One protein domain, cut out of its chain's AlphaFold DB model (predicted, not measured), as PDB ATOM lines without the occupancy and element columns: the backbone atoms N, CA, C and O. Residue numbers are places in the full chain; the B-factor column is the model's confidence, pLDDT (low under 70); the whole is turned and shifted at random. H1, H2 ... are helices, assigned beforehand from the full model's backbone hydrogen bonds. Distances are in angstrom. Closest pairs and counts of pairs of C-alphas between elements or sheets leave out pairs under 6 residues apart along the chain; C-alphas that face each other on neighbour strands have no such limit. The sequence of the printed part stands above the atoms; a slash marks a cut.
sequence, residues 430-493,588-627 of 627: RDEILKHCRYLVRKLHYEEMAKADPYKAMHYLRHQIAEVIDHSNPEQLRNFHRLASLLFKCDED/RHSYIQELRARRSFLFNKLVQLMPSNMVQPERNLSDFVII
ATOM      1  N   ARG A 430       4.766   1.124 -77.144       76.38
ATOM      2  CA  ARG A 430       6.063   0.581 -77.602       76.38
ATOM      3  C   ARG A 430       6.263   0.756 -79.114       76.38
ATOM      4  O   ARG A 430       7.337   1.172 -79.541       76.38
ATOM      5  N   ASP A 431       5.212   0.524 -79.897       78.12
ATOM      6  CA  ASP A 431       5.239   0.651 -81.357       78.12
ATOM      7  C   ASP A 431       5.315   2.105 -81.839       78.12
ATOM      8  O   ASP A 431       5.948   2.371 -82.859       78.12
ATOM      9  N   GLU A 432       4.736   3.065 -81.109       77.44
ATOM     10  CA  GLU A 432       4.876   4.497 -81.419       77.44
ATOM     11  C   GLU A 432       6.326   4.948 -81.233       77.44
ATOM     12  O   GLU A 432       6.883   5.630 -82.096       77.44
ATOM     13  N   ILE A 433       6.968   4.509 -80.144       76.06
ATOM     14  CA  ILE A 433       8.388   4.775 -79.898       76.06
ATOM     15  C   ILE A 433       9.239   4.099 -80.973       76.06
ATOM     16  O   ILE A 433      10.098   4.755 -81.552       76.06
ATOM     17  N   LEU A 434       8.989   2.826 -81.302       77.44
ATOM     18  CA  LEU A 434       9.725   2.127 -82.362       77.44
ATOM     19  C   LEU A 434       9.575   2.819 -83.726       77.44
ATOM     20  O   LEU A 434      10.579   2.999 -84.418       77.44
ATOM     21  N   LYS A 435       8.366   3.266 -84.097       81.06
ATOM     22  CA  LYS A 435       8.129   4.069 -85.310       81.06
ATOM     23  C   LYS A 435       8.900   5.388 -85.271       81.06
ATOM     24  O   LYS A 435       9.586   5.703 -86.239       81.06
ATOM     25  N   HIS A 436       8.878   6.111 -84.152       79.81
ATOM     26  CA  HIS A 436       9.631   7.359 -84.002       79.81
ATOM     27  C   HIS A 436      11.155   7.140 -84.077       79.81
ATOM     28  O   HIS A 436      11.858   7.867 -84.776       79.81
ATOM     29  N   CYS A 437      11.674   6.090 -83.438       80.38
ATOM     30  CA  CYS A 437      13.077   5.685 -83.522       80.38
ATOM     31  C   CYS A 437      13.494   5.354 -84.963       80.38
ATOM     32  O   CYS A 437      14.530   5.842 -85.423       80.38
ATOM     33  N   ARG A 438      12.674   4.585 -85.700       83.06
ATOM     34  CA  ARG A 438      12.882   4.343 -87.137       83.06
ATOM     35  C   ARG A 438      12.862   5.655 -87.915       83.06
ATOM     36  O   ARG A 438      13.789   5.893 -88.680       83.06
ATOM     37  N   TYR A 439      11.877   6.526 -87.691       84.44
ATOM     38  CA  TYR A 439      11.801   7.836 -88.343       84.44
ATOM     39  C   TYR A 439      13.079   8.659 -88.142       84.44
ATOM     40  O   TYR A 439      13.628   9.140 -89.128       84.44
ATOM     41  N   LEU A 440      13.615   8.768 -86.921       81.12
ATOM     42  CA  LEU A 440      14.853   9.518 -86.676       81.12
ATOM     43  C   LEU A 440      16.060   8.934 -87.436       81.12
ATOM     44  O   LEU A 440      16.829   9.682 -88.042       81.12
ATOM     45  N   VAL A 441      16.217   7.604 -87.453       82.75
ATOM     46  CA  VAL A 441      17.310   6.930 -88.183       82.75
ATOM     47  C   VAL A 441      17.142   7.071 -89.701       82.75
ATOM     48  O   VAL A 441      18.104   7.427 -90.391       82.75
ATOM     49  N   ARG A 442      15.929   6.841 -90.222       88.50
ATOM     50  CA  ARG A 442      15.598   6.962 -91.650       88.50
ATOM     51  C   ARG A 442      15.721   8.425 -92.120       88.50
ATOM     52  O   ARG A 442      16.303   8.665 -93.175       88.50
ATOM     53  N   LYS A 443      15.307   9.413 -91.313       86.69
ATOM     54  CA  LYS A 443      15.499  10.860 -91.558       86.69
ATOM     55  C   LYS A 443      16.978  11.215 -91.721       86.69
ATOM     56  O   LYS A 443      17.344  11.792 -92.740       86.69
ATOM     57  N   LEU A 444      17.833  10.843 -90.763       83.62
ATOM     58  CA  LEU A 444      19.274  11.124 -90.854       83.62
ATOM     59  C   LEU A 444      19.913  10.440 -92.072       83.62
ATOM     60  O   LEU A 444      20.758  11.030 -92.742       83.62
ATOM     61  N   HIS A 445      19.489   9.217 -92.407       84.69
ATOM     62  CA  HIS A 445      19.992   8.536 -93.601       84.69
ATOM     63  C   HIS A 445      19.552   9.226 -94.904       84.69
ATOM     64  O   HIS A 445      20.339   9.333 -95.844       84.69
ATOM     65  N   TYR A 446      18.329   9.751 -94.955       88.00
ATOM     66  CA  TYR A 446      17.863  10.572 -96.068       88.00
ATOM     67  C   TYR A 446      18.625  11.899 -96.179       88.00
ATOM     68  O   TYR A 446      18.989  12.280 -97.286       88.00
ATOM     69  N   GLU A 447      18.942  12.570 -95.067       84.81
ATOM     70  CA  GLU A 447      19.769  13.789 -95.072       84.81
ATOM     71  C   GLU A 447      21.195  13.525 -95.601       84.81
ATOM     72  O   GLU A 447      21.739  14.347 -96.344       84.81
ATOM     73  N   GLU A 448      21.784  12.358 -95.298       83.00
ATOM     74  CA  GLU A 448      23.031  11.892 -95.934       83.00
ATOM     75  C   GLU A 448      22.860  11.661 -97.447       83.00
ATOM     76  O   GLU A 448      23.746  12.008 -98.234       83.00
ATOM     77  N   MET A 449      21.745  11.048 -97.856       83.69
ATOM     78  CA  MET A 449      21.517  10.593 -99.231       83.69
ATOM     79  C   MET A 449      21.111  11.732-100.175       83.69
ATOM     80  O   MET A 449      21.603  11.779-101.299       83.69
ATOM     81  N   ALA A 450      20.284  12.680 -99.726       85.31
ATOM     82  CA  ALA A 450      19.750  13.777-100.538       85.31
ATOM     83  C   ALA A 450      20.847  14.648-101.171       85.31
ATOM     84  O   ALA A 450      20.689  15.113-102.296       85.31
ATOM     85  N   LYS A 451      21.997  14.805-100.498       74.69
ATOM     86  CA  LYS A 451      23.160  15.556-101.014       74.69
ATOM     87  C   LYS A 451      24.117  14.731-101.887       74.69
ATOM     88  O   LYS A 451      25.073  15.297-102.427       74.69
ATOM     89  N   ALA A 452      23.930  13.415-101.981       80.00
ATOM     90  CA  ALA A 452      24.835  12.493-102.674       80.00
ATOM     91  C   ALA A 452      24.183  11.829-103.897       80.00
ATOM     92  O   ALA A 452      24.824  11.704-104.936       80.00
ATOM     93  N   ASP A 453      22.919  11.430-103.772       85.75
ATOM     94  CA  ASP A 453      22.113  10.794-104.813       85.75
ATOM     95  C   ASP A 453      20.639  11.218-104.635       85.75
ATOM     96  O   ASP A 453      19.862  10.519-103.972       85.75
ATOM     97  N   PRO A 454      20.235  12.381-105.189       86.06
ATOM     98  CA  PRO A 454      18.875  12.900-105.041       86.06
ATOM     99  C   PRO A 454      17.799  11.949-105.583       86.06
ATOM    100  O   PRO A 454      16.688  11.905-105.057       86.06
ATOM    101  N   TYR A 455      18.123  11.149-106.606       86.50
ATOM    102  CA  TYR A 455      17.188  10.195-107.202       86.50
ATOM    103  C   TYR A 455      16.880   9.035-106.246       86.50
ATOM    104  O   TYR A 455      15.708   8.732-106.000       86.50
ATOM    105  N   LYS A 456      17.909   8.419-105.645       87.69
ATOM    106  CA  LYS A 456      17.696   7.406-104.597       87.69
ATOM    107  C   LYS A 456      17.060   8.014-103.347       87.69
ATOM    108  O   LYS A 456      16.165   7.393-102.778       87.69
ATOM    109  N   ALA A 457      17.446   9.231-102.961       88.12
ATOM    110  CA  ALA A 457      16.869   9.915-101.806       88.12
ATOM    111  C   ALA A 457      15.362  10.172-101.975       88.12
ATOM    112  O   ALA A 457      14.598   9.922-101.046       88.12
ATOM    113  N   MET A 458      14.911  10.584-103.163       90.50
ATOM    114  CA  MET A 458      13.486  10.725-103.489       90.50
ATOM    115  C   MET A 458      12.724   9.399-103.333       90.50
ATOM    116  O   MET A 458      11.658   9.369-102.715       90.50
ATOM    117  N   HIS A 459      13.261   8.291-103.856       90.50
ATOM    118  CA  HIS A 459      12.658   6.962-103.668       90.50
ATOM    119  C   HIS A 459      12.631   6.544-102.196       90.50
ATOM    120  O   HIS A 459      11.632   5.993-101.734       90.50
ATOM    121  N   TYR A 460      13.688   6.848-101.445       89.69
ATOM    122  CA  TYR A 460      13.778   6.565-100.017       89.69
ATOM    123  C   TYR A 460      12.764   7.384 -99.198       89.69
ATOM    124  O   TYR A 460      12.064   6.832 -98.351       89.69
ATOM    125  N   LEU A 461      12.594   8.677 -99.491       90.38
ATOM    126  CA  LEU A 461      11.580   9.523 -98.853       90.38
ATOM    127  C   LEU A 461      10.168   8.953 -99.060       90.38
ATOM    128  O   LEU A 461       9.404   8.829 -98.103       90.38
ATOM    129  N   ARG A 462       9.853   8.561-100.303       89.38
ATOM    130  CA  ARG A 462       8.530   8.061-100.712       89.38
ATOM    131  C   ARG A 462       8.138   6.712-100.116       89.38
ATOM    132  O   ARG A 462       6.952   6.506 -99.902       89.38
ATOM    133  N   HIS A 463       9.090   5.806 -99.892       89.88
ATOM    134  CA  HIS A 463       8.783   4.433 -99.467       89.88
ATOM    135  C   HIS A 463       9.253   4.117 -98.044       89.88
ATOM    136  O   HIS A 463       8.589   3.361 -97.352       89.88
ATOM    137  N   GLN A 464      10.369   4.695 -97.590       89.75
ATOM    138  CA  GLN A 464      10.988   4.360 -96.302       89.75
ATOM    139  C   GLN A 464      10.671   5.397 -95.219       89.75
ATOM    140  O   GLN A 464      10.393   5.027 -94.083       89.75
ATOM    141  N   ILE A 465      10.671   6.698 -95.528       87.38
ATOM    142  CA  ILE A 465      10.259   7.703 -94.529       87.38
ATOM    143  C   ILE A 465       8.735   7.780 -94.434       87.38
ATOM    144  O   ILE A 465       8.211   7.780 -93.324       87.38
ATOM    145  N   ALA A 466       8.023   7.785 -95.564       89.00
ATOM    146  CA  ALA A 466       6.561   7.857 -95.572       89.00
ATOM    147  C   ALA A 466       5.880   6.731 -94.765       89.00
ATOM    148  O   ALA A 466       4.841   6.971 -94.163       89.00
ATOM    149  N   GLU A 467       6.464   5.530 -94.711       89.62
ATOM    150  CA  GLU A 467       5.942   4.382 -93.947       89.62
ATOM    151  C   GLU A 467       5.903   4.630 -92.425       89.62
ATOM    152  O   GLU A 467       5.023   4.132 -91.726       89.62
ATOM    153  N   VAL A 468       6.858   5.405 -91.900       86.56
ATOM    154  CA  VAL A 468       7.032   5.649 -90.454       86.56
ATOM    155  C   VAL A 468       6.511   7.018 -90.003       86.56
ATOM    156  O   VAL A 468       6.735   7.411 -88.859       86.56
ATOM    157  N   ILE A 469       5.809   7.725 -90.890       85.94
ATOM    158  CA  ILE A 469       5.102   8.979 -90.618       85.94
ATOM    159  C   ILE A 469       3.618   8.688 -90.388       85.94
ATOM    160  O   ILE A 469       2.982   7.972 -91.160       85.94
ATOM    161  N   ASP A 470       3.049   9.296 -89.350       81.38
ATOM    162  CA  ASP A 470       1.600   9.389 -89.204       81.38
ATOM    163  C   ASP A 470       1.059  10.515 -90.099       81.38
ATOM    164  O   ASP A 470       1.165  11.698 -89.773       81.38
ATOM    165  N   HIS A 471       0.470  10.141 -91.237       85.88
ATOM    166  CA  HIS A 471      -0.123  11.083 -92.200       85.88
ATOM    167  C   HIS A 471      -1.415  11.740 -91.698       85.88
ATOM    168  O   HIS A 471      -1.850  12.726 -92.289       85.88
ATOM    169  N   SER A 472      -2.018  11.239 -90.612       80.56
ATOM    170  CA  SER A 472      -3.143  11.914 -89.951       80.56
ATOM    171  C   SER A 472      -2.685  13.060 -89.040       80.56
ATOM    172  O   SER A 472      -3.468  13.959 -88.741       80.56
ATOM    173  N   ASN A 473      -1.406  13.077 -88.642       80.12
ATOM    174  CA  ASN A 473      -0.826  14.112 -87.797       80.12
ATOM    175  C   ASN A 473      -0.327  15.305 -88.647       80.12
ATOM    176  O   ASN A 473       0.675  15.174 -89.361       80.12
ATOM    177  N   PRO A 474      -0.940  16.505 -88.544       78.62
ATOM    178  CA  PRO A 474      -0.583  17.637 -89.401       78.62
ATOM    179  C   PRO A 474       0.856  18.128 -89.210       78.62
ATOM    180  O   PRO A 474       1.445  18.696 -90.128       78.62
ATOM    181  N   GLU A 475       1.456  17.936 -88.032       74.75
ATOM    182  CA  GLU A 475       2.832  18.360 -87.785       74.75
ATOM    183  C   GLU A 475       3.858  17.374 -88.342       74.75
ATOM    184  O   GLU A 475       4.814  17.803 -88.991       74.75
ATOM    185  N   GLN A 476       3.646  16.066 -88.165       81.81
ATOM    186  CA  GLN A 476       4.487  15.061 -88.821       81.81
ATOM    187  C   GLN A 476       4.413  15.204 -90.341       81.81
ATOM    188  O   GLN A 476       5.455  15.191 -90.996       81.81
ATOM    189  N   LEU A 477       3.220  15.456 -90.890       86.56
ATOM    190  CA  LEU A 477       3.027  15.703 -92.317       86.56
ATOM    191  C   LEU A 477       3.741  16.985 -92.795       86.56
ATOM    192  O   LEU A 477       4.449  16.950 -93.800       86.56
ATOM    193  N   ARG A 478       3.662  18.101 -92.048       84.00
ATOM    194  CA  ARG A 478       4.448  19.325 -92.338       84.00
ATOM    195  C   ARG A 478       5.956  19.063 -92.316       84.00
ATOM    196  O   ARG A 478       6.668  19.516 -93.213       84.00
ATOM    197  N   ASN A 479       6.450  18.323 -91.323       83.00
ATOM    198  CA  ASN A 479       7.865  17.965 -91.222       83.00
ATOM    199  C   ASN A 479       8.303  17.041 -92.371       83.00
ATOM    200  O   ASN A 479       9.362  17.261 -92.960       83.00
ATOM    201  N   PHE A 480       7.470  16.072 -92.752       88.38
ATOM    202  CA  PHE A 480       7.688  15.194 -93.901       88.38
ATOM    203  C   PHE A 480       7.740  15.974 -95.225       88.38
ATOM    204  O   PHE A 480       8.686  15.814 -95.996       88.38
ATOM    205  N   HIS A 481       6.805  16.901 -95.457       87.94
ATOM    206  CA  HIS A 481       6.848  17.799 -96.618       87.94
ATOM    207  C   HIS A 481       8.107  18.681 -96.621       87.94
ATOM    208  O   HIS A 481       8.725  18.876 -97.669       87.94
ATOM    209  N   ARG A 482       8.559  19.155 -95.452       86.12
ATOM    210  CA  ARG A 482       9.810  19.922 -95.343       86.12
ATOM    211  C   ARG A 482      11.042  19.094 -95.722       86.12
ATOM    212  O   ARG A 482      11.971  19.661 -96.294       86.12
ATOM    213  N   LEU A 483      11.052  17.776 -95.501       86.75
ATOM    214  CA  LEU A 483      12.141  16.907 -95.971       86.75
ATOM    215  C   LEU A 483      12.245  16.877 -97.503       86.75
ATOM    216  O   LEU A 483      13.364  16.842 -98.016       86.75
ATOM    217  N   ALA A 484      11.136  16.974 -98.244       86.25
ATOM    218  CA  ALA A 484      11.170  17.035 -99.711       86.25
ATOM    219  C   ALA A 484      11.947  18.261-100.235       86.25
ATOM    220  O   ALA A 484      12.636  18.160-101.248       86.25
ATOM    221  N   SER A 485      11.933  19.390 -99.509       84.75
ATOM    222  CA  SER A 485      12.711  20.588 -99.879       84.75
ATOM    223  C   SER A 485      14.228  20.346 -99.930       84.75
ATOM    224  O   SER A 485      14.936  21.025-100.671       84.75
ATOM    225  N   LEU A 486      14.736  19.345 -99.197       83.06
ATOM    226  CA  LEU A 486      16.166  19.021 -99.161       83.06
ATOM    227  C   LEU A 486      16.691  18.428-100.479       83.06
ATOM    228  O   LEU A 486      17.900  18.452-100.688       83.06
ATOM    229  N   LEU A 487      15.814  17.954-101.374       81.25
ATOM    230  CA  LEU A 487      16.194  17.503-102.723       81.25
ATOM    231  C   LEU A 487      16.622  18.660-103.641       81.25
ATOM    232  O   LEU A 487      17.283  18.416-104.646       81.25
ATOM    233  N   PHE A 488      16.235  19.895-103.308       79.38
ATOM    234  CA  PHE A 488      16.370  21.068-104.178       79.38
ATOM    235  C   PHE A 488      17.355  22.126-103.653       79.38
ATOM    236  O   PHE A 488      17.548  23.142-104.313       79.38
ATOM    237  N   LYS A 489      17.983  21.913-102.484       69.06
ATOM    238  CA  LYS A 489      18.967  22.857-101.922       69.06
ATOM    239  C   LYS A 489      20.301  22.786-102.673       69.06
ATOM    240  O   LYS A 489      20.904  21.712-102.758       69.06
ATOM    241  N   CYS A 490      20.791  23.932-103.138       56.84
ATOM    242  CA  CYS A 490      22.082  24.060-103.819       56.84
ATOM    243  C   CYS A 490      23.185  24.533-102.851       56.84
ATOM    244  O   CYS A 490      22.910  25.072-101.781       56.84
ATOM    245  N   ASP A 491      24.459  24.346-103.221       54.94
ATOM    246  CA  ASP A 491      25.605  24.650-102.337       54.94
ATOM    247  C   ASP A 491      25.761  26.161-101.995       54.94
ATOM    248  O   ASP A 491      26.502  26.493-101.071       54.94
ATOM    249  N   GLU A 492      25.055  27.080-102.675       49.16
ATOM    250  CA  GLU A 492      25.048  28.524-102.353       49.16
ATOM    251  C   GLU A 492      24.096  28.911-101.200       49.16
ATOM    252  O   GLU A 492      24.365  29.889-100.500       49.16
ATOM    253  N   ASP A 493      23.046  28.126-100.918       49.34
ATOM    254  CA  ASP A 493      22.019  28.453 -99.902       49.34
ATOM    255  C   ASP A 493      22.534  28.345 -98.448       49.34
ATOM    256  O   ASP A 493      21.827  28.625 -97.480       49.34
ATOM    257  N   ARG A 588      32.624  19.492 -98.070       50.41
ATOM    258  CA  ARG A 588      31.554  18.502 -98.342       50.41
ATOM    259  C   ARG A 588      31.791  17.115 -97.726       50.41
ATOM    260  O   ARG A 588      30.839  16.466 -97.304       50.41
ATOM    261  N   HIS A 589      33.044  16.661 -97.648       53.28
ATOM    262  CA  HIS A 589      33.370  15.334 -97.103       53.28
ATOM    263  C   HIS A 589      33.250  15.300 -95.569       53.28
ATOM    264  O   HIS A 589      32.704  14.344 -95.022       53.28
ATOM    265  N   SER A 590      33.666  16.380 -94.894       59.81
ATOM    266  CA  SER A 590      33.563  16.524 -93.433       59.81
ATOM    267  C   SER A 590      32.109  16.467 -92.954       59.81
ATOM    268  O   SER A 590      31.800  15.746 -92.012       59.81
ATOM    269  N   TYR A 591      31.201  17.167 -93.643       64.38
ATOM    270  CA  TYR A 591      29.782  17.226 -93.276       64.38
ATOM    271  C   TYR A 591      29.048  15.881 -93.452       64.38
ATOM    272  O   TYR A 591      28.277  15.466 -92.591       64.38
ATOM    273  N   ILE A 592      29.315  15.145 -94.539       65.31
ATOM    274  CA  ILE A 592      28.729  13.804 -94.744       65.31
ATOM    275  C   ILE A 592      29.258  12.813 -93.693       65.31
ATOM    276  O   ILE A 592      28.516  11.956 -93.212       65.31
ATOM    277  N   GLN A 593      30.532  12.932 -93.312       68.44
ATOM    278  CA  GLN A 593      31.129  12.119 -92.253       68.44
ATOM    279  C   GLN A 593      30.533  12.445 -90.872       68.44
ATOM    280  O   GLN A 593      30.306  11.532 -90.078       68.44
ATOM    281  N   GLU A 594      30.202  13.712 -90.616       73.44
ATOM    282  CA  GLU A 594      29.506  14.154 -89.406       73.44
ATOM    283  C   GLU A 594      28.077  13.592 -89.310       73.44
ATOM    284  O   GLU A 594      27.717  13.024 -88.277       73.44
ATOM    285  N   LEU A 595      27.276  13.662 -90.382       69.75
ATOM    286  CA  LEU A 595      25.930  13.068 -90.399       69.75
ATOM    287  C   LEU A 595      25.971  11.552 -90.141       69.75
ATOM    288  O   LEU A 595      25.223  11.050 -89.299       69.75
ATOM    289  N   ARG A 596      26.917  10.838 -90.768       72.56
ATOM    290  CA  ARG A 596      27.149   9.403 -90.520       72.56
ATOM    291  C   ARG A 596      27.522   9.112 -89.069       72.56
ATOM    292  O   ARG A 596      27.043   8.124 -88.506       72.56
ATOM    293  N   ALA A 597      28.347   9.958 -88.451       72.25
ATOM    294  CA  ALA A 597      28.691   9.841 -87.037       72.25
ATOM    295  C   ALA A 597      27.461  10.072 -86.140       72.25
ATOM    296  O   ALA A 597      27.198   9.250 -85.261       72.25
ATOM    297  N   ARG A 598      26.655  11.110 -86.413       72.69
ATOM    298  CA  ARG A 598      25.396  11.402 -85.699       72.69
ATOM    299  C   ARG A 598      24.400  10.236 -85.801       72.69
ATOM    300  O   ARG A 598      23.882   9.796 -84.774       72.69
ATOM    301  N   ARG A 599      24.185   9.669 -86.997       76.50
ATOM    302  CA  ARG A 599      23.296   8.505 -87.202       76.50
ATOM    303  C   ARG A 599      23.798   7.251 -86.488       76.50
ATOM    304  O   ARG A 599      23.011   6.572 -85.835       76.50
ATOM    305  N   SER A 600      25.098   6.967 -86.568       70.88
ATOM    306  CA  SER A 600      25.708   5.810 -85.893       70.88
ATOM    307  C   SER A 600      25.642   5.945 -84.367       70.88
ATOM    308  O   SER A 600      25.341   4.980 -83.668       70.88
ATOM    309  N   PHE A 601      25.868   7.153 -83.839       73.69
ATOM    310  CA  PHE A 601      25.728   7.457 -82.415       73.69
ATOM    311  C   PHE A 601      24.282   7.279 -81.934       73.69
ATOM    312  O   PHE A 601      24.059   6.597 -80.932       73.69
ATOM    313  N   LEU A 602      23.306   7.828 -82.667       72.50
ATOM    314  CA  LEU A 602      21.886   7.667 -82.349       72.50
ATOM    315  C   LEU A 602      21.480   6.188 -82.358       72.50
ATOM    316  O   LEU A 602      20.879   5.723 -81.394       72.50
ATOM    317  N   PHE A 603      21.852   5.433 -83.395       69.69
ATOM    318  CA  PHE A 603      21.574   3.997 -83.469       69.69
ATOM    319  C   PHE A 603      22.151   3.242 -82.264       69.69
ATOM    320  O   PHE A 603      21.419   2.529 -81.584       69.69
ATOM    321  N   ASN A 604      23.424   3.472 -81.924       71.81
ATOM    322  CA  ASN A 604      24.054   2.843 -80.759       71.81
ATOM    323  C   ASN A 604      23.350   3.210 -79.437       71.81
ATOM    324  O   ASN A 604      23.257   2.374 -78.538       71.81
ATOM    325  N   LYS A 605      22.817   4.434 -79.315       71.75
ATOM    326  CA  LYS A 605      22.007   4.859 -78.162       71.75
ATOM    327  C   LYS A 605      20.628   4.199 -78.118       71.75
ATOM    328  O   LYS A 605      20.167   3.860 -77.034       71.75
ATOM    329  N   LEU A 606      19.994   3.974 -79.266       68.81
ATOM    330  CA  LEU A 606      18.714   3.269 -79.357       68.81
ATOM    331  C   LEU A 606      18.866   1.765 -79.084       68.81
ATOM    332  O   LEU A 606      18.044   1.190 -78.375       68.81
ATOM    333  N   VAL A 607      19.955   1.145 -79.551       67.75
ATOM    334  CA  VAL A 607      20.303  -0.252 -79.238       67.75
ATOM    335  C   VAL A 607      20.493  -0.458 -77.730       67.75
ATOM    336  O   VAL A 607      19.969  -1.425 -77.190       67.75
ATOM    337  N   GLN A 608      21.131   0.488 -77.023       66.00
ATOM    338  CA  GLN A 608      21.246   0.469 -75.550       66.00
ATOM    339  C   GLN A 608      19.889   0.480 -74.817       66.00
ATOM    340  O   GLN A 608      19.838   0.161 -73.630       66.00
ATOM    341  N   LEU A 609      18.794   0.849 -75.493       61.62
ATOM    342  CA  LEU A 609      17.447   0.880 -74.924       61.62
ATOM    343  C   LEU A 609      16.601  -0.346 -75.296       61.62
ATOM    344  O   LEU A 609      15.515  -0.488 -74.733       61.62
ATOM    345  N   MET A 610      17.039  -1.230 -76.195       57.25
ATOM    346  CA  MET A 610      16.279  -2.426 -76.590       57.25
ATOM    347  C   MET A 610      16.713  -3.664 -75.782       57.25
ATOM    348  O   MET A 610      17.885  -3.779 -75.434       57.25
ATOM    349  N   PRO A 611      15.793  -4.590 -75.443       55.41
ATOM    350  CA  PRO A 611      16.160  -5.820 -74.746       55.41
ATOM    351  C   PRO A 611      17.007  -6.725 -75.652       55.41
ATOM    352  O   PRO A 611      16.812  -6.754 -76.866       55.41
ATOM    353  N   SER A 612      17.931  -7.487 -75.060       54.50
ATOM    354  CA  SER A 612      18.993  -8.212 -75.777       54.50
ATOM    355  C   SER A 612      18.490  -9.190 -76.846       54.50
ATOM    356  O   SER A 612      19.164  -9.420 -77.842       54.50
ATOM    357  N   ASN A 613      17.283  -9.737 -76.678       51.78
ATOM    358  CA  ASN A 613      16.639 -10.636 -77.641       51.78
ATOM    359  C   ASN A 613      16.093  -9.932 -78.901       51.78
ATOM    360  O   ASN A 613      15.721 -10.614 -79.852       51.78
ATOM    361  N   MET A 614      16.032  -8.598 -78.918       49.22
ATOM    362  CA  MET A 614      15.618  -7.786 -80.072       49.22
ATOM    363  C   MET A 614      16.800  -7.107 -80.784       49.22
ATOM    364  O   MET A 614      16.588  -6.351 -81.730       49.22
ATOM    365  N   VAL A 615      18.039  -7.359 -80.349       51.97
ATOM    366  CA  VAL A 615      19.253  -6.785 -80.947       51.97
ATOM    367  C   VAL A 615      19.968  -7.852 -81.778       51.97
ATOM    368  O   VAL A 615      20.927  -8.479 -81.335       51.97
ATOM    369  N   GLN A 616      19.494  -8.060 -83.004       43.34
ATOM    370  CA  GLN A 616      20.154  -8.906 -83.999       43.34
ATOM    371  C   GLN A 616      20.354  -8.115 -85.300       43.34
ATOM    372  O   GLN A 616      19.360  -7.630 -85.843       43.34
ATOM    373  N   PRO A 617      21.592  -7.993 -85.819       51.47
ATOM    374  CA  PRO A 617      22.879  -8.348 -85.204       51.47
ATOM    375  C   PRO A 617      23.345  -7.308 -84.168       51.47
ATOM    376  O   PRO A 617      23.074  -6.118 -84.311       51.47
ATOM    377  N   GLU A 618      24.172  -7.720 -83.199       48.28
ATOM    378  CA  GLU A 618      24.696  -6.898 -82.081       48.28
ATOM    379  C   GLU A 618      25.482  -5.614 -82.456       48.28
ATOM    380  O   GLU A 618      25.943  -4.898 -81.563       48.28
ATOM    381  N   ARG A 619      25.684  -5.315 -83.750       48.72
ATOM    382  CA  ARG A 619      26.393  -4.119 -84.258       48.72
ATOM    383  C   ARG A 619      26.047  -3.688 -85.697       48.72
ATOM    384  O   ARG A 619      26.761  -2.841 -86.233       48.72
ATOM    385  N   ASN A 620      25.009  -4.221 -86.355       49.97
ATOM    386  CA  ASN A 620      24.766  -3.890 -87.770       49.97
ATOM    387  C   ASN A 620      23.671  -2.827 -87.972       49.97
ATOM    388  O   ASN A 620      22.495  -3.038 -87.702       49.97
ATOM    389  N   LEU A 621      24.084  -1.677 -88.509       48.72
ATOM    390  CA  LEU A 621      23.235  -0.529 -88.850       48.72
ATOM    391  C   LEU A 621      22.308  -0.802 -90.055       48.72
ATOM    392  O   LEU A 621      21.369  -0.047 -90.293       48.72
ATOM    393  N   SER A 622      22.597  -1.850 -90.833       48.09
ATOM    394  CA  SER A 622      21.911  -2.177 -92.093       48.09
ATOM    395  C   SER A 622      20.466  -2.635 -91.882       48.09
ATOM    396  O   SER A 622      19.568  -2.234 -92.623       48.09
ATOM    397  N   ASP A 623      20.230  -3.429 -90.840       46.94
ATOM    398  CA  ASP A 623      18.981  -4.174 -90.648       46.94
ATOM    399  C   ASP A 623      17.809  -3.290 -90.166       46.94
ATOM    400  O   ASP A 623      16.649  -3.657 -90.317       46.94
ATOM    401  N   PHE A 624      18.095  -2.076 -89.677       48.59
ATOM    402  CA  PHE A 624      17.097  -1.048 -89.314       48.59
ATOM    403  C   PHE A 624      16.802  -0.027 -90.434       48.59
ATOM    404  O   PHE A 624      15.976   0.873 -90.265       48.59
ATOM    405  N   VAL A 625      17.532  -0.110 -91.553       46.03
ATOM    406  CA  VAL A 625      17.406   0.793 -92.714       46.03
ATOM    407  C   VAL A 625      16.670   0.117 -93.878       46.03
ATOM    408  O   VAL A 625      16.180   0.816 -94.765       46.03
ATOM    409  N   ILE A 626      16.602  -1.219 -93.870       41.62
ATOM    410  CA  ILE A 626      16.083  -2.069 -94.956       41.62
ATOM    411  C   ILE A 626      14.796  -2.824 -94.538       41.62
ATOM    412  O   ILE A 626      14.076  -3.318 -95.405       41.62
ATOM    413  N   ILE A 627      14.479  -2.860 -93.234       38.25
ATOM    414  CA  ILE A 627      13.257  -3.422 -92.618       38.25
ATOM    415  C   ILE A 627      12.530  -2.320 -91.831       38.25
ATOM    416  O   ILE A 627      11.309  -2.444 -91.606       38.25
TER     417      ILE A 627
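Overview. This is residues 430 to 493 and 588 to 627 of the 627 residues of the protein "Galactose oxidase" of Musca domestica (UniProt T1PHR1). Four helices with nearly aligned lines make a flat slab: H1 runs through the middle, with H4 along one side of it and the helical hairpin of H2 and H3 on the other. H1, H2 and H3 form an up-and-down bundle, and after H4 a long stretch, residues 608 to 622, leads back to the very short H5 beside H1. The printed part has 104 residues with five named helices, in the order H1, H2, H3, H4, H5, and no named strand; the class is all helix. It is compact, with a radius of gyration of the C-alphas of 14.4 A and spans of 46 by 36 by 19 A.

Arrangement. H1, residues 430 to 450, is the hub, touching four other helices. It forms a hairpin with H2, residues 454 to 468: they touch, closest at the C-alphas of Ala 450 and Ala 457, 5.0 A apart, and run opposite ways at a shallow tilt of 7 degrees. H2 forms a second hairpin with H3, residues 474 to 487; their closest C-alphas, of Pro 454 and Leu 487, are 5.8 A apart, and they run opposite ways at a shallow tilt of 14 degrees. These three are the bundle, up and down, each running against the one before it. H1 and H3 only just touch, only at their ends, with 3 pairs of C-alphas within 8 A; the closest are those of Ala 450 and Leu 487, 5.6 A. H4, residues 588 to 607, touches H1, with the C-alphas of Leu 444 and Arg 599 closest at 6.0 A, opposite ways at a shallow tilt of 13 degrees. H5, residues 623 to 626, only just touches H1, with 3 such pairs; the C-alphas of Arg 442 and Val 625 are closest, 6.5 A. H4 is apart from H2, H3 and H5. Every O i to N i+4 pair is within hydrogen-bond range in H1 and H4, against 7 of 11 in H2 and 6 of 10 in H3; H5 is too short for such a pair.

Along the chain. H1 begins with C-alpha 430 at (6.063, 0.581, -77.602) and measures 29.8 A from first to last C-alpha. H2 measures 20.1 A, H3 21.4 A. H4 begins at (31.554, 18.502, -98.342) and measures 29.0 A. H5, 5.6 A, ends with C-alpha 626 at (16.083, -2.069, -94.956).

Size, cuts and confidence. The two C-alphas farthest apart, of Glu 492 and Asn 613, are 47.1 A apart. Residues 494 to 587 are not printed; C-alphas 493 and 588 are 13.9 A apart across the cut. The links H1 to H2 and H2 to H3 are tight; H4 to H5 is long, with 15 residues. The mean pLDDT of the printed part is 73.2; 35 residues are under 70, among them 489 to 493, 588 to 593 and 606 to 627.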